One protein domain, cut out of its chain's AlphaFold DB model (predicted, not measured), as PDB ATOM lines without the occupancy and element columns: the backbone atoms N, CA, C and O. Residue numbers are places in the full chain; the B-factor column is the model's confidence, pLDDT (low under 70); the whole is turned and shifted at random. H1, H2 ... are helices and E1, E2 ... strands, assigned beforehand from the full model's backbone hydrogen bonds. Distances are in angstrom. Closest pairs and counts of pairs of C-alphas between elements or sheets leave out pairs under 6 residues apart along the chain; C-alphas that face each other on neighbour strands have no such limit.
ATOM      1  N   LEU A 224     202.653 168.519 286.831       86.50
ATOM      2  CA  LEU A 224     202.167 167.737 287.969       86.50
ATOM      3  C   LEU A 224     200.645 167.818 288.100       86.50
ATOM      4  O   LEU A 224     199.976 166.819 288.349       86.50
ATOM      5  N   THR A 225     200.092 169.014 287.921       90.19
ATOM      6  CA  THR A 225     198.659 169.278 288.113       90.19
ATOM      7  C   THR A 225     197.864 169.261 286.813       90.19
ATOM      8  O   THR A 225     196.637 169.211 286.851       90.19
ATOM      9  N   SER A 226     198.541 169.305 285.660       89.12
ATOM     10  CA  SER A 226     197.923 169.502 284.340       89.12
ATOM     11  C   SER A 226     197.093 170.791 284.230       89.12
ATOM     12  O   SER A 226     196.260 170.921 283.334       89.12
ATOM     13  N   HIS A 227     197.295 171.758 285.133       90.12
ATOM     14  CA  HIS A 227     196.632 173.056 285.054       90.12
ATOM     15  C   HIS A 227     197.375 173.986 284.097       90.12
ATOM     16  O   HIS A 227     198.600 174.132 284.166       90.12
ATOM     17  N   PHE A 228     196.615 174.647 283.220       89.50
ATOM     18  CA  PHE A 228     197.120 175.753 282.416       89.50
ATOM     19  C   PHE A 228     197.405 176.943 283.326       89.50
ATOM     20  O   PHE A 228     196.531 177.397 284.064       89.50
ATOM     21  N   LEU A 229     198.643 177.418 283.278       89.44
ATOM     22  CA  LEU A 229     199.120 178.530 284.084       89.44
ATOM     23  C   LEU A 229     198.986 179.840 283.317       89.44
ATOM     24  O   LEU A 229     198.421 180.804 283.825       89.44
ATOM     25  N   TYR A 230     199.493 179.858 282.083       89.94
ATOM     26  CA  TYR A 230     199.622 181.073 281.286       89.94
ATOM     27  C   TYR A 230     199.347 180.796 279.812       89.94
ATOM     28  O   TYR A 230     199.568 179.687 279.316       89.94
ATOM     29  N   ASN A 231     198.907 181.831 279.107       91.19
ATOM     30  CA  ASN A 231     198.882 181.870 277.655       91.19
ATOM     31  C   ASN A 231     199.629 183.112 277.163       91.19
ATOM     32  O   ASN A 231     199.645 184.135 277.844       91.19
ATOM     33  N   PHE A 232     200.280 183.003 276.008       91.88
ATOM     34  CA  PHE A 232     201.034 184.100 275.403       91.88
ATOM     35  C   PHE A 232     200.735 184.209 273.907       91.88
ATOM     36  O   PHE A 232     200.296 183.240 273.278       91.88
ATOM     37  N   ASN A 233     201.036 185.387 273.344       90.88
ATOM     38  CA  ASN A 233     200.785 185.741 271.945       90.88
ATOM     39  C   ASN A 233     199.282 185.697 271.607       90.88
ATOM     40  O   ASN A 233     198.869 185.048 270.650       90.88
ATOM     41  N   ASN A 234     198.454 186.360 272.415       87.94
ATOM     42  CA  ASN A 234     196.998 186.358 272.305       87.94
ATOM     43  C   ASN A 234     196.452 187.793 272.288       87.94
ATOM     44  O   ASN A 234     196.161 188.367 273.329       87.94
ATOM     45  N   ALA A 235     196.215 188.312 271.088       75.81
ATOM     46  CA  ALA A 235     195.781 189.672 270.779       75.81
ATOM     47  C   ALA A 235     194.491 190.134 271.479       75.81
ATOM     48  O   ALA A 235     194.176 191.323 271.441       75.81
ATOM     49  N   SER A 236     193.687 189.225 272.041       76.62
ATOM     50  CA  SER A 236     192.404 189.582 272.648       76.62
ATOM     51  C   SER A 236     192.214 188.934 274.013       76.62
ATOM     52  O   SER A 236     192.485 187.747 274.194       76.62
ATOM     53  N   GLU A 237     191.599 189.672 274.942       68.06
ATOM     54  CA  GLU A 237     191.113 189.121 276.219       68.06
ATOM     55  C   GLU A 237     190.169 187.923 276.011       68.06
ATOM     56  O   GLU A 237     190.041 187.068 276.883       68.06
ATOM     57  N   LYS A 238     189.526 187.849 274.837       68.00
ATOM     58  CA  LYS A 238     188.626 186.758 274.453       68.00
ATOM     59  C   LYS A 238     189.335 185.485 273.984       68.00
ATOM     60  O   LYS A 238     188.666 184.469 273.880       68.00
ATOM     61  N   GLY A 239     190.647 185.507 273.735       63.47
ATOM     62  CA  GLY A 239     191.403 184.299 273.376       63.47
ATOM     63  C   GLY A 239     191.473 183.951 271.889       63.47
ATOM     64  O   GLY A 239     192.190 183.024 271.526       63.47
ATOM     65  N   ASP A 240     190.758 184.672 271.024       73.81
ATOM     66  CA  ASP A 240     190.456 184.164 269.676       73.81
ATOM     67  C   ASP A 240     191.458 184.586 268.594       73.81
ATOM     68  O   ASP A 240     191.400 184.104 267.461       73.81
ATOM     69  N   GLN A 241     192.368 185.513 268.897       84.50
ATOM     70  CA  GLN A 241     193.272 186.079 267.900       84.50
ATOM     71  C   GLN A 241     194.709 186.020 268.391       84.50
ATOM     72  O   GLN A 241     195.042 186.594 269.413       84.50
ATOM     73  N   VAL A 242     195.581 185.356 267.638       87.25
ATOM     74  CA  VAL A 242     197.035 185.440 267.823       87.25
ATOM     75  C   VAL A 242     197.535 186.667 267.068       87.25
ATOM     76  O   VAL A 242     197.147 186.849 265.909       87.25
ATOM     77  N   TRP A 243     198.376 187.504 267.684       88.38
ATOM     78  CA  TRP A 243     198.857 188.720 267.013       88.38
ATOM     79  C   TRP A 243     200.013 188.412 266.045       88.38
ATOM     80  O   TRP A 243     199.955 188.823 264.886       88.38
ATOM     81  N   HIS A 244     201.016 187.610 266.440       93.19
ATOM     82  CA  HIS A 244     202.056 187.130 265.513       93.19
ATOM     83  C   HIS A 244     201.726 185.732 264.989       93.19
ATOM     84  O   HIS A 244     202.128 184.719 265.565       93.19
ATOM     85  N   GLN A 245     200.976 185.685 263.884       93.75
ATOM     86  CA  GLN A 245     200.436 184.459 263.276       93.75
ATOM     87  C   GLN A 245     201.469 183.701 262.433       93.75
ATOM     88  O   GLN A 245     201.303 183.491 261.225       93.75
ATOM     89  N   LYS A 246     202.589 183.331 263.051       94.94
ATOM     90  CA  LYS A 246     203.634 182.514 262.430       94.94
ATOM     91  C   LYS A 246     203.815 181.229 263.217       94.94
ATOM     92  O   LYS A 246     203.712 181.219 264.438       94.94
ATOM     93  N   LYS A 247     204.141 180.142 262.510       95.00
ATOM     94  CA  LYS A 247     204.451 178.855 263.140       95.00
ATOM     95  C   LYS A 247     205.625 179.019 264.092       95.00
ATOM     96  O   LYS A 247     206.671 179.511 263.667       95.00
ATOM     97  N   ILE A 248     205.454 178.573 265.333       95.75
ATOM     98  CA  ILE A 248     206.547 178.441 266.296       95.75
ATOM     99  C   ILE A 248     207.339 177.191 265.944       95.75
ATOM    100  O   ILE A 248     206.763 176.113 265.771       95.75
ATOM    101  N   THR A 249     208.652 177.348 265.829       94.06
ATOM    102  CA  THR A 249     209.570 176.247 265.529       94.06
ATOM    103  C   THR A 249     210.278 175.746 266.778       94.06
ATOM    104  O   THR A 249     210.501 174.545 266.887       94.06
ATOM    105  N   LYS A 250     210.596 176.627 267.736       94.88
ATOM    106  CA  LYS A 250     211.277 176.239 268.978       94.88
ATOM    107  C   LYS A 250     211.021 177.230 270.114       94.88
ATOM    108  O   LYS A 250     210.824 178.421 269.871       94.88
ATOM    109  N   VAL A 251     211.073 176.740 271.350       95.50
ATOM    110  CA  VAL A 251     211.035 177.545 272.580       95.50
ATOM    111  C   VAL A 251     212.201 177.161 273.475       95.50
ATOM    112  O   VAL A 251     212.506 175.983 273.597       95.50
ATOM    113  N   CYS A 252     212.845 178.146 274.099       94.06
ATOM    114  CA  CYS A 252     213.965 177.940 275.015       94.06
ATOM    115  C   CYS A 252     213.739 178.742 276.299       94.06
ATOM    116  O   CYS A 252     213.561 179.960 276.246       94.06
ATOM    117  N   THR A 253     213.779 178.083 277.455       93.06
ATOM    118  CA  THR A 253     213.732 178.760 278.757       93.06
ATOM    119  C   THR A 253     215.031 179.504 279.017       93.06
ATOM    120  O   THR A 253     216.117 178.991 278.749       93.06
ATOM    121  N   MET A 254     214.928 180.708 279.567       91.44
ATOM    122  CA  MET A 254     216.098 181.475 279.968       91.44
ATOM    123  C   MET A 254     216.696 180.899 281.263       91.44
ATOM    124  O   MET A 254     215.958 180.321 282.063       91.44
ATOM    125  N   PRO A 255     218.009 181.080 281.514       86.88
ATOM    126  CA  PRO A 255     218.648 180.612 282.749       86.88
ATOM    127  C   PRO A 255     218.020 181.180 284.030       86.88
ATOM    128  O   PRO A 255     218.063 180.538 285.072       86.88
ATOM    129  N   ASP A 256     217.406 182.367 283.951       87.19
ATOM    130  CA  ASP A 256     216.688 182.987 285.070       87.19
ATOM    131  C   ASP A 256     215.374 182.279 285.433       87.19
ATOM    132  O   ASP A 256     214.796 182.585 286.475       87.19
ATOM    133  N   GLN A 257     214.887 181.379 284.565       89.06
ATOM    134  CA  GLN A 257     213.595 180.691 284.642       89.06
ATOM    135  C   GLN A 257     212.380 181.617 284.820       89.06
ATOM    136  O   GLN A 257     211.287 181.163 285.147       89.06
ATOM    137  N   LYS A 258     212.551 182.920 284.598       89.81
ATOM    138  CA  LYS A 258     211.500 183.946 284.669       89.81
ATOM    139  C   LYS A 258     211.041 184.359 283.284       89.81
ATOM    140  O   LYS A 258     209.980 184.963 283.135       89.81
ATOM    141  N   SER A 259     211.837 184.048 282.269       92.00
ATOM    142  CA  SER A 259     211.542 184.371 280.888       92.00
ATOM    143  C   SER A 259     211.894 183.223 279.946       92.00
ATOM    144  O   SER A 259     212.557 182.252 280.311       92.00
ATOM    145  N   PHE A 260     211.413 183.313 278.714       94.56
ATOM    146  CA  PHE A 260     211.698 182.335 277.672       94.56
ATOM    147  C   PHE A 260     211.762 183.018 276.307       94.56
ATOM    148  O   PHE A 260     211.172 184.081 276.093       94.56
ATOM    149  N   LEU A 261     212.513 182.411 275.394       96.06
ATOM    150  CA  LEU A 261     212.617 182.814 274.000       96.06
ATOM    151  C   LEU A 261     211.761 181.904 273.128       96.06
ATOM    152  O   LEU A 261     211.758 180.687 273.304       96.06
ATOM    153  N   VAL A 262     211.087 182.496 272.151       96.62
ATOM    154  CA  VAL A 262     210.275 181.796 271.155       96.62
ATOM    155  C   VAL A 262     210.819 182.125 269.779       96.62
ATOM    156  O   VAL A 262     210.905 183.300 269.420       96.62
ATOM    157  N   LEU A 263     211.171 181.093 269.017       97.19
ATOM    158  CA  LEU A 263     211.555 181.201 267.619       97.19
ATOM    159  C   LEU A 263     210.356 180.901 266.720       97.19
ATOM    160  O   LEU A 263     209.717 179.850 266.819       97.19
ATOM    161  N   PHE A 264     210.104 181.818 265.797       96.38
ATOM    162  CA  PHE A 264     209.098 181.689 264.758       96.38
ATOM    163  C   PHE A 264     209.739 181.344 263.410       96.38
ATOM    164  O   PHE A 264     210.873 181.718 263.104       96.38
ATOM    165  N   SER A 265     208.960 180.663 262.573       95.19
ATOM    166  CA  SER A 265     209.320 180.205 261.223       95.19
ATOM    167  C   SER A 265     209.773 181.310 260.270       95.19
ATOM    168  O   SER A 265     210.430 181.024 259.274       95.19
ATOM    169  N   ASP A 266     209.462 182.570 260.567       94.88
ATOM    170  CA  ASP A 266     209.905 183.718 259.791       94.88
ATOM    171  C   ASP A 266     211.224 184.323 260.305       94.88
ATOM    172  O   ASP A 266     211.518 185.472 259.997       94.88
ATOM    173  N   SER A 267     212.038 183.593 261.072       96.00
ATOM    174  CA  SER A 267     213.316 184.090 261.623       96.00
ATOM    175  C   SER A 267     213.142 185.246 262.622       96.00
ATOM    176  O   SER A 267     214.006 186.125 262.742       96.00
ATOM    177  N   VAL A 268     212.002 185.263 263.318       95.81
ATOM    178  CA  VAL A 268     211.730 186.150 264.457       95.81
ATOM    179  C   VAL A 268     211.997 185.401 265.752       95.81
ATOM    180  O   VAL A 268     211.518 184.285 265.929       95.81
ATOM    181  N   ILE A 269     212.709 186.042 266.675       96.62
ATOM    182  CA  ILE A 269     212.845 185.597 268.061       96.62
ATOM    183  C   ILE A 269     212.161 186.629 268.956       96.62
ATOM    184  O   ILE A 269     212.415 187.827 268.832       96.62
ATOM    185  N   MET A 270     211.309 186.175 269.870       95.94
ATOM    186  CA  MET A 270     210.678 187.026 270.881       95.94
ATOM    187  C   MET A 270     211.014 186.531 272.281       95.94
ATOM    188  O   MET A 270     211.049 185.324 272.506       95.94
ATOM    189  N   GLN A 271     211.227 187.458 273.217       95.00
ATOM    190  CA  GLN A 271     211.334 187.142 274.640       95.00
ATOM    191  C   GLN A 271     210.015 187.460 275.344       95.00
ATOM    192  O   GLN A 271     209.482 188.563 275.198       95.00
ATOM    193  N   TYR A 272     209.535 186.502 276.131       93.19
ATOM    194  CA  TYR A 272     208.363 186.627 276.993       93.19
ATOM    195  C   TYR A 272     208.773 186.475 278.454       93.19
ATOM    196  O   TYR A 272     209.695 185.723 278.771       93.19
ATOM    197  N   SER A 273     208.088 187.189 279.344       91.50
ATOM    198  CA  SER A 273     208.220 187.040 280.795       91.50
ATOM    199  C   SER A 273     207.054 186.214 281.329       91.50
ATOM    200  O   SER A 273     205.900 186.514 281.025       91.50
ATOM    201  N   LEU A 274     207.332 185.214 282.161       90.25
ATOM    202  CA  LEU A 274     206.302 184.400 282.816       90.25
ATOM    203  C   LEU A 274     205.435 185.218 283.778       90.25
ATOM    204  O   LEU A 274     204.292 184.860 284.031       90.25
ATOM    205  N   ASN A 275     205.962 186.338 284.273       87.81
ATOM    206  CA  ASN A 275     205.226 187.246 285.148       87.81
ATOM    207  C   ASN A 275     204.363 188.250 284.372       87.81
ATOM    208  O   ASN A 275     203.676 189.059 284.998       87.81
ATOM    209  N   SER A 276     204.414 188.253 283.035       84.88
ATOM    210  CA  SER A 276     203.604 189.186 282.254       84.88
ATOM    211  C   SER A 276     202.119 188.838 282.371       84.88
ATOM    212  O   SER A 276     201.706 187.714 282.103       84.88
ATOM    213  N   LYS A 277     201.320 189.808 282.830       74.38
ATOM    214  CA  LYS A 277     199.872 189.650 283.061       74.38
ATOM    215  C   LYS A 277     199.022 190.284 281.968       74.38
ATOM    216  O   LYS A 277     197.823 190.040 281.914       74.38
ATOM    217  N   SER A 278     199.626 191.131 281.142       77.00
ATOM    218  CA  SER A 278     198.925 191.935 280.144       77.00
ATOM    219  C   SER A 278     199.725 192.012 278.856       77.00
ATOM    220  O   SER A 278     200.952 191.983 278.880       77.00
ATOM    221  N   GLU A 279     199.047 192.150 277.728       81.19
ATOM    222  CA  GLU A 279     199.717 192.459 276.473       81.19
ATOM    223  C   GLU A 279     200.054 193.950 276.390       81.19
ATOM    224  O   GLU A 279     199.319 194.799 276.894       81.19
ATOM    225  N   ASN A 280     201.172 194.283 275.743       84.94
ATOM    226  CA  ASN A 280     201.511 195.669 275.433       84.94
ATOM    227  C   ASN A 280     201.184 195.964 273.972       84.94
ATOM    228  O   ASN A 280     202.037 195.830 273.094       84.94
ATOM    229  N   HIS A 281     199.941 196.375 273.721       87.06
ATOM    230  CA  HIS A 281     199.474 196.703 272.374       87.06
ATOM    231  C   HIS A 281     200.321 197.791 271.701       87.06
ATOM    232  O   HIS A 281     200.591 197.695 270.509       87.06
ATOM    233  N   ALA A 282     200.831 198.771 272.454       87.44
ATOM    234  CA  ALA A 282     201.690 199.812 271.891       87.44
ATOM    235  C   ALA A 282     203.029 199.243 271.381       87.44
ATOM    236  O   ALA A 282     203.512 199.639 270.321       87.44
ATOM    237  N   PHE A 283     203.615 198.282 272.103       88.69
ATOM    238  CA  PHE A 283     204.822 197.589 271.652       88.69
ATOM    239  C   PHE A 283     204.541 196.678 270.451       88.69
ATOM    240  O   PHE A 283     205.345 196.634 269.521       88.69
ATOM    241  N   GLN A 284     203.391 195.998 270.429       88.88
ATOM    242  CA  GLN A 284     202.962 195.188 269.283       88.88
ATOM    243  C   GLN A 284     202.795 196.042 268.015       88.88
ATOM    244  O   GLN A 284     203.330 195.685 266.966       88.88
ATOM    245  N   GLU A 285     202.110 197.186 268.107       89.31
ATOM    246  CA  GLU A 285     201.943 198.124 266.987       89.31
ATOM    247  C   GLU A 285     203.291 198.631 266.462       89.31
ATOM    248  O   GLU A 285     203.515 198.680 265.248       89.31
ATOM    249  N   GLU A 286     204.224 198.955 267.360       89.88
ATOM    250  CA  GLU A 286     205.560 199.387 266.956       89.88
ATOM    251  C   GLU A 286     206.346 198.248 266.285       89.88
ATOM    252  O   GLU A 286     206.987 198.481 265.261       89.88
ATOM    253  N   ILE A 287     206.247 197.003 266.768       90.06
ATOM    254  CA  ILE A 287     206.837 195.833 266.093       90.06
ATOM    255  C   ILE A 287     206.279 195.677 264.675       90.06
ATOM    256  O   ILE A 287     207.057 195.488 263.737       90.06
ATOM    257  N   LEU A 288     204.957 195.765 264.497       89.50
ATOM    258  CA  LEU A 288     204.310 195.633 263.185       89.50
ATOM    259  C   LEU A 288     204.796 196.714 262.216       89.50
ATOM    260  O   LEU A 288     205.219 196.414 261.098       89.50
ATOM    261  N   LYS A 289     204.865 197.961 262.680       89.62
ATOM    262  CA  LYS A 289     205.418 199.081 261.914       89.62
ATOM    263  C   LYS A 289     206.889 198.871 261.538       89.62
ATOM    264  O   LYS A 289     207.306 199.219 260.428       89.62
ATOM    265  N   GLN A 290     207.704 198.302 262.428       86.56
ATOM    266  CA  GLN A 290     209.089 197.950 262.096       86.56
ATOM    267  C   GLN A 290     209.146 196.816 261.066       86.56
ATOM    268  O   GLN A 290     209.905 196.904 260.106       86.56
ATOM    269  N   LEU A 291     208.318 195.780 261.197       86.00
ATOM    270  CA  LEU A 291     208.244 194.693 260.217       86.00
ATOM    271  C   LEU A 291     207.881 195.189 258.807       86.00
ATOM    272  O   LEU A 291     208.434 194.681 257.833       86.00
ATOM    273  N   GLU A 292     207.016 196.197 258.698       87.19
ATOM    274  CA  GLU A 292     206.651 196.828 257.422       87.19
ATOM    275  C   GLU A 292     207.750 197.747 256.867       87.19
ATOM    276  O   GLU A 292     207.975 197.803 255.657       87.19
ATOM    277  N   SER A 293     208.442 198.480 257.742       83.00
ATOM    278  CA  SER A 293     209.414 199.506 257.340       83.00
ATOM    279  C   SER A 293     210.843 198.997 257.173       83.00
ATOM    280  O   SER A 293     211.655 199.646 256.500       83.00
ATOM    281  N   VAL A 294     211.189 197.849 257.763       79.06
ATOM    282  CA  VAL A 294     212.551 197.322 257.710       79.06
ATOM    283  C   VAL A 294     212.860 196.805 256.310       79.06
ATOM    284  O   VAL A 294     212.660 195.649 255.943       79.06
ATOM    285  N   SER A 295     213.465 197.687 255.521       76.31
ATOM    286  CA  SER A 295     214.191 197.293 254.331       76.31
ATOM    287  C   SER A 295     215.576 196.806 254.756       76.31
ATOM    288  O   SER A 295     216.418 197.594 255.193       76.31
ATOM    289  N   PHE A 296     215.865 195.519 254.579       76.25
ATOM    290  CA  PHE A 296     217.214 194.978 254.773       76.25
ATOM    291  C   PHE A 296     218.180 195.353 253.635       76.25
ATOM    292  O   PHE A 296     219.040 194.550 253.241       76.25
ATOM    293  N   GLN A 297     218.016 196.538 253.044       73.12
ATOM    294  CA  GLN A 297     218.905 196.990 251.991       73.12
ATOM    295  C   GLN A 297     220.309 197.194 252.564       73.12
ATOM    296  O   GLN A 297     220.455 197.786 253.638       73.12
ATOM    297  N   SER A 304     228.403 199.891 262.038       57.56
ATOM    298  CA  SER A 304     227.762 200.750 263.028       57.56
ATOM    299  C   SER A 304     226.571 200.005 263.592       57.56
ATOM    300  O   SER A 304     225.530 199.871 262.950       57.56
ATOM    301  N   ILE A 305     226.744 199.492 264.808       60.88
ATOM    302  CA  ILE A 305     225.610 199.189 265.669       60.88
ATOM    303  C   ILE A 305     224.961 200.541 265.955       60.88
ATOM    304  O   ILE A 305     225.569 201.411 266.578       60.88
ATOM    305  N   GLN A 306     223.752 200.751 265.448       68.31
ATOM    306  CA  GLN A 306     222.991 201.961 265.740       68.31
ATOM    307  C   GLN A 306     222.022 201.637 266.860       68.31
ATOM    308  O   GLN A 306     221.064 200.904 266.640       68.31
ATOM    309  N   ARG A 307     222.285 202.177 268.051       72.12
ATOM    310  CA  ARG A 307     221.306 202.193 269.137       72.12
ATOM    311  C   ARG A 307     220.566 203.517 269.097       72.12
ATOM    312  O   ARG A 307     221.193 204.575 269.100       72.12
ATOM    313  N   LYS A 308     219.241 203.461 269.029       73.88
ATOM    314  CA  LYS A 308     218.385 204.642 269.147       73.88
ATOM    315  C   LYS A 308     217.353 204.379 270.223       73.88
ATOM    316  O   LYS A 308     216.698 203.344 270.179       73.88
ATOM    317  N   SER A 309     217.208 205.309 271.153       72.44
ATOM    318  CA  SER A 309     216.146 205.268 272.153       72.44
ATOM    319  C   SER A 309     215.107 206.322 271.793       72.44
ATOM    320  O   SER A 309     215.453 207.487 271.592       72.44
ATOM    321  N   TYR A 310     213.848 205.911 271.692       68.69
ATOM    322  CA  TYR A 310     212.709 206.792 271.455       68.69
ATOM    323  C   TYR A 310     211.653 206.496 272.518       68.69
ATOM    324  O   TYR A 310     210.912 205.519 272.413       68.69
ATOM    325  N   GLY A 311     211.609 207.328 273.561       82.50
ATOM    326  CA  GLY A 311     210.702 207.133 274.691       82.50
ATOM    327  C   GLY A 311     210.931 205.786 275.383       82.50
ATOM    328  O   GLY A 311     212.029 205.501 275.862       82.50
ATOM    329  N   THR A 312     209.893 204.955 275.410       83.44
ATOM    330  CA  THR A 312     209.878 203.626 276.041       83.44
ATOM    331  C   THR A 312     210.535 202.532 275.200       83.44
ATOM    332  O   THR A 312     210.644 201.407 275.677       83.44
ATOM    333  N   TYR A 313     211.003 202.832 273.985       86.25
ATOM    334  CA  TYR A 313     211.588 201.836 273.087       86.25
ATOM    335  C   TYR A 313     213.070 202.091 272.823       86.25
ATOM    336  O   TYR A 313     213.509 203.235 272.660       86.25
ATOM    337  N   GLN A 314     213.839 201.016 272.714       87.81
ATOM    338  CA  GLN A 314     215.193 201.022 272.169       87.81
ATOM    339  C   GLN A 314     215.223 200.175 270.893       87.81
ATOM    340  O   GLN A 314     214.582 199.132 270.802       87.81
ATOM    341  N   TYR A 315     215.991 200.618 269.905       89.19
ATOM    342  CA  TYR A 315     216.190 199.920 268.638       89.19
ATOM    343  C   TYR A 315     217.671 199.645 268.441       89.19
ATOM    344  O   TYR A 315     218.496 200.520 268.716       89.19
ATOM    345  N   SER A 316     217.989 198.463 267.918       89.75
ATOM    346  CA  SER A 316     219.341 198.092 267.497       89.75
ATOM    347  C   SER A 316     219.307 197.470 266.102       89.75
ATOM    348  O   SER A 316     218.340 196.814 265.725       89.75
ATOM    349  N   SER A 317     220.376 197.640 265.326       89.31
ATOM    350  CA  SER A 317     220.533 196.978 264.026       89.31
ATOM    351  C   SER A 317     221.951 196.455 263.835       89.31
ATOM    352  O   SER A 317     222.904 197.161 264.170       89.31
ATOM    353  N   ILE A 318     222.085 195.277 263.225       88.62
ATOM    354  CA  ILE A 318     223.355 194.720 262.747       88.62
ATOM    355  C   ILE A 318     223.295 194.721 261.220       88.62
ATOM    356  O   ILE A 318     222.351 194.199 260.630       88.62
ATOM    357  N   SER A 319     224.292 195.321 260.572       86.81
ATOM    358  CA  SER A 319     224.414 195.376 259.107       86.81
ATOM    359  C   SER A 319     225.479 194.430 258.548       86.81
ATOM    360  O   SER A 319     225.670 194.378 257.336       86.81
ATOM    361  N   GLU A 320     226.166 193.682 259.410       87.44
ATOM    362  CA  GLU A 320     227.182 192.704 259.023       87.44
ATOM    363  C   GLU A 320     226.576 191.662 258.073       87.44
ATOM    364  O   GLU A 320     225.515 191.115 258.363       87.44
ATOM    365  N   LYS A 321     227.239 191.381 256.941       88.81
ATOM    366  CA  LYS A 321     226.683 190.600 255.813       88.81
ATOM    367  C   LYS A 321     226.026 189.286 256.244       88.81
ATOM    368  O   LYS A 321     224.965 188.941 255.732       88.81
ATOM    369  N   ASP A 322     226.654 188.587 257.183       91.44
ATOM    370  CA  ASP A 322     226.206 187.275 257.643       91.44
ATOM    371  C   ASP A 322     225.230 187.363 258.830       91.44
ATOM    372  O   ASP A 322     224.652 186.352 259.193       91.44
ATOM    373  N   PHE A 323     224.994 188.545 259.411       90.31
ATOM    374  CA  PHE A 323     224.178 188.763 260.619       90.31
ATOM    375  C   PHE A 323     223.141 189.876 260.464       90.31
ATOM    376  O   PHE A 323     222.699 190.451 261.459       90.31
ATOM    377  N   VAL A 324     222.778 190.231 259.231       88.94
ATOM    378  CA  VAL A 324     221.878 191.360 258.998       88.94
ATOM    379  C   VAL A 324     220.584 191.152 259.790       88.94
ATOM    380  O   VAL A 324     219.920 190.131 259.637       88.94
ATOM    381  N   GLY A 325     220.231 192.105 260.647       90.25
ATOM    382  CA  GLY A 325     219.108 191.962 261.568       90.25
ATOM    383  C   GLY A 325     218.737 193.274 262.246       90.25
ATOM    384  O   GLY A 325     219.487 194.254 262.199       90.25
ATOM    385  N   PHE A 326     217.574 193.286 262.890       92.44
ATOM    386  CA  PHE A 326     217.130 194.380 263.746       92.44
ATOM    387  C   PHE A 326     216.512 193.853 265.039       92.44
ATOM    388  O   PHE A 326     216.019 192.726 265.096       92.44
ATOM    389  N   ALA A 327     216.538 194.693 266.065       91.25
ATOM    390  CA  ALA A 327     215.955 194.421 267.361       91.25
ATOM    391  C   ALA A 327     215.166 195.629 267.862       91.25
ATOM    392  O   ALA A 327     215.558 196.778 267.630       91.25
ATOM    393  N   CYS A 328     214.082 195.345 268.574       88.56
ATOM    394  CA  CYS A 328     213.285 196.313 269.306       88.56
ATOM    395  C   CYS A 328     213.159 195.833 270.757       88.56
ATOM    396  O   CYS A 328     212.864 194.663 271.014       88.56
ATOM    397  N   TYR A 329     213.418 196.732 271.696       89.00
ATOM    398  CA  TYR A 329     213.403 196.469 273.129       89.00
ATOM    399  C   TYR A 329     212.408 197.411 273.786       89.00
ATOM    400  O   TYR A 329     212.390 198.606 273.478       89.00
ATOM    401  N   TYR A 330     211.633 196.882 274.724       85.25
ATOM    402  CA  TYR A 330     210.880 197.697 275.660       85.25
ATOM    403  C   TYR A 330     211.793 198.082 276.834       85.25
ATOM    404  O   TYR A 330     212.411 197.213 277.445       85.25
ATOM    405  N   ASN A 331     211.943 199.382 277.100       76.69
ATOM    406  CA  ASN A 331     212.906 199.916 278.074       76.69
ATOM    407  C   ASN A 331     212.459 199.746 279.531       76.69
ATOM    408  O   ASN A 331     213.286 199.882 280.428       76.69
ATOM    409  N   ASP A 332     211.173 199.507 279.766       78.38
ATOM    410  CA  ASP A 332     210.639 199.308 281.108       78.38
ATOM    411  C   ASP A 332     210.772 197.827 281.483       78.38
ATOM    412  O   ASP A 332     209.958 196.990 281.090       78.38
ATOM    413  N   GLU A 333     211.862 197.505 282.184       68.94
ATOM    414  CA  GLU A 333     212.156 196.146 282.660       68.94
ATOM    415  C   GLU A 333     211.134 195.665 283.707       68.94
ATOM    416  O   GLU A 333     210.955 194.456 283.863       68.94
ATOM    417  N   ASP A 334     210.420 196.593 284.357       70.50
ATOM    418  CA  ASP A 334     209.384 196.303 285.355       70.50
ATOM    419  C   ASP A 334     207.992 196.136 284.731       70.50
ATOM    420  O   ASP A 334     207.042 195.714 285.401       70.50
ATOM    421  N   ALA A 335     207.838 196.432 283.440       68.38
ATOM    422  CA  ALA A 335     206.563 196.254 282.778       68.38
ATOM    423  C   ALA A 335     206.227 194.767 282.649       68.38
ATOM    424  O   ALA A 335     206.849 194.003 281.910       68.38
ATOM    425  N   PHE A 336     205.166 194.363 283.345       74.31
ATOM    426  CA  PHE A 336     204.587 193.021 283.307       74.31
ATOM    427  C   PHE A 336     203.830 192.757 281.996       74.31
ATOM    428  O   PHE A 336     202.676 192.312 282.012       74.31
ATOM    429  N   CYS A 337     204.466 193.021 280.853       79.06
ATOM    430  CA  CYS A 337     203.874 192.841 279.540       79.06
ATOM    431  C   CYS A 337     204.711 191.989 278.582       79.06
ATOM    432  O   CYS A 337     205.936 192.076 278.567       79.06
ATOM    433  N   GLY A 338     204.035 191.156 277.787       78.75
ATOM    434  CA  GLY A 338     204.659 190.247 276.823       78.75
ATOM    435  C   GLY A 338     204.238 190.539 275.372       78.75
ATOM    436  O   GLY A 338     203.083 190.911 275.154       78.75
ATOM    437  N   PRO A 339     205.128 190.338 274.375       89.75
ATOM    438  CA  PRO A 339     206.584 190.179 274.518       89.75
ATOM    439  C   PRO A 339     207.250 191.491 274.973       89.75
ATOM    440  O   PRO A 339     206.681 192.562 274.793       89.75
ATOM    441  N   HIS A 340     208.477 191.433 275.498       88.75
ATOM    442  CA  HIS A 340     209.245 192.636 275.890       88.75
ATOM    443  C   HIS A 340     210.537 192.840 275.087       88.75
ATOM    444  O   HIS A 340     211.132 193.920 275.119       88.75
ATOM    445  N   LYS A 341     210.969 191.829 274.324       93.50
ATOM    446  CA  LYS A 341     212.049 191.963 273.334       93.50
ATOM    447  C   LYS A 341     211.689 191.255 272.041       93.50
ATOM    448  O   LYS A 341     211.125 190.160 272.061       93.50
ATOM    449  N   PHE A 342     212.064 191.874 270.931       95.00
ATOM    450  CA  PHE A 342     211.800 191.400 269.582       95.00
ATOM    451  C   PHE A 342     213.081 191.458 268.750       95.00
ATOM    452  O   PHE A 342     213.751 192.490 268.707       95.00
ATOM    453  N   PHE A 343     213.395 190.371 268.049       96.06
ATOM    454  CA  PHE A 343     214.564 190.251 267.183       96.06
ATOM    455  C   PHE A 343     214.149 189.660 265.838       96.06
ATOM    456  O   PHE A 343     213.490 188.624 265.790       96.06
ATOM    457  N   LYS A 344     214.576 190.275 264.736       95.69
ATOM    458  CA  LYS A 344     214.367 189.758 263.380       95.69
ATOM    459  C   LYS A 344     215.693 189.688 262.647       95.69
ATOM    460  O   LYS A 344     216.404 190.688 262.526       95.69
ATOM    461  N   PHE A 345     215.974 188.525 262.075       95.31
ATOM    462  CA  PHE A 345     217.160 188.301 261.256       95.31
ATOM    463  C   PHE A 345     216.794 188.201 259.774       95.31
ATOM    464  O   PHE A 345     215.760 187.650 259.395       95.31
ATOM    465  N   LYS A 346     217.665 188.730 258.915       93.56
ATOM    466  CA  LYS A 346     217.593 188.602 257.458       93.56
ATOM    467  C   LYS A 346     218.226 187.280 257.026       93.56
ATOM    468  O   LYS A 346     219.246 187.256 256.337       93.56
ATOM    469  N   CYS A 347     217.608 186.181 257.422       91.69
ATOM    470  CA  CYS A 347     217.903 184.858 256.893       91.69
ATOM    471  C   CYS A 347     216.595 184.191 256.439       91.69
ATOM    472  O   CYS A 347     215.541 184.494 257.009       91.69
TER     473      CYS A 347
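AT A GLANCE: This is residues 224 to 297 and 304 to 347 of the 659 residues of an uncharacterized protein of Tetrahymena thermophila (strain SB210) (UniProt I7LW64). The domain is one twisted sheet of seven antiparallel strands with a single helix, H1, over one face, near the E7 and E8 part; the other face has no named helix on it. E1 and the long link 233 to 247 lie on the same side of the sheet as H1, with E1 toward one end of the long axis. The printed part has 118 residues with eight named strands and one named helix, in the order E1 E2 E3 E4 H1 E5 E6 E7 E8; the sheet runs E2 E3 E4 E8 E7 E6 E5. The class is mixed, helices and strands, with under half of the residues in named elements. The whole is compact, with a radius of gyration of the C-alphas of 14.8 A, and elongated in outline, spanning 49 by 30 by 30 A.

IN THESE COORDINATES: In the sheet, E2 is residues 248 to 253, 14.4 A from first to last C-alpha; E3 is 259 to 264, 16.5 A; E4 is 268 to 273, 16.7 A; E8 is 341 to 345, 13.6 A; E7 is 325 to 330, 17.3 A; E6 is 313 to 318, 17.2 A; and E5 is 308 to 310, 6.5 A. H1 is residues 281 to 293, 18.2 A long, with C-alpha 281 at (199.474, 196.703, 272.374). E1 is residues 228 to 232, 11.6 A long, and begins with C-alpha 228 at (197.120, 175.753, 282.416). E8 ends with C-alpha 345 at (217.160, 188.301, 261.256).

HOW THE PARTS SIT: E2 and E5 are the edge strands. E2 E3 E4 form one meander, each strand the antiparallel neighbour of the one before, and E5 E6 E7 E8 form another. Within hydrogen-bond range are N 252 and O 261 at 2.9 A between E2 and E3, N 264 and O 268 at 2.8 A between E3 and E4, N 269 and O 343 at 2.8 A between E4 and E8, N 328 and O 342 at 2.9 A between E7 and E8, N 327 and O 316 at 2.8 A between E6 and E7, and N 315 and O 308 at 2.8 A between E5 and E6. H1 is on the sheet at a height of 9.9 A, in two layers, a helix on one face of a sheet. It is over E7 and runs along the strands, at 17 degrees to E7 on the local plane; their closest C-alphas, of Ile 287 and Cys 328, are 7.2 A apart. Every O i to N i+4 pair in H1 is within hydrogen-bond range. E1 pairs with no named strand; the closest C-alphas of E1 and E4, of Phe 232 and Tyr 272, are 7.9 A apart. E1 and H1 are apart.

THE WHOLE: The C-alphas of Thr 225 and Gln 297, the two farthest apart, are 49.8 A apart. Residues 298 to 303 are not printed, and C-alphas 297 and 304 are 14.6 A apart across the cut. The link from E1 to E2 is long, with 15 residues. The mean pLDDT of the printed part is 86.4; residues 237 to 239, 304 to 306, 310, 333 and 335 are under 70.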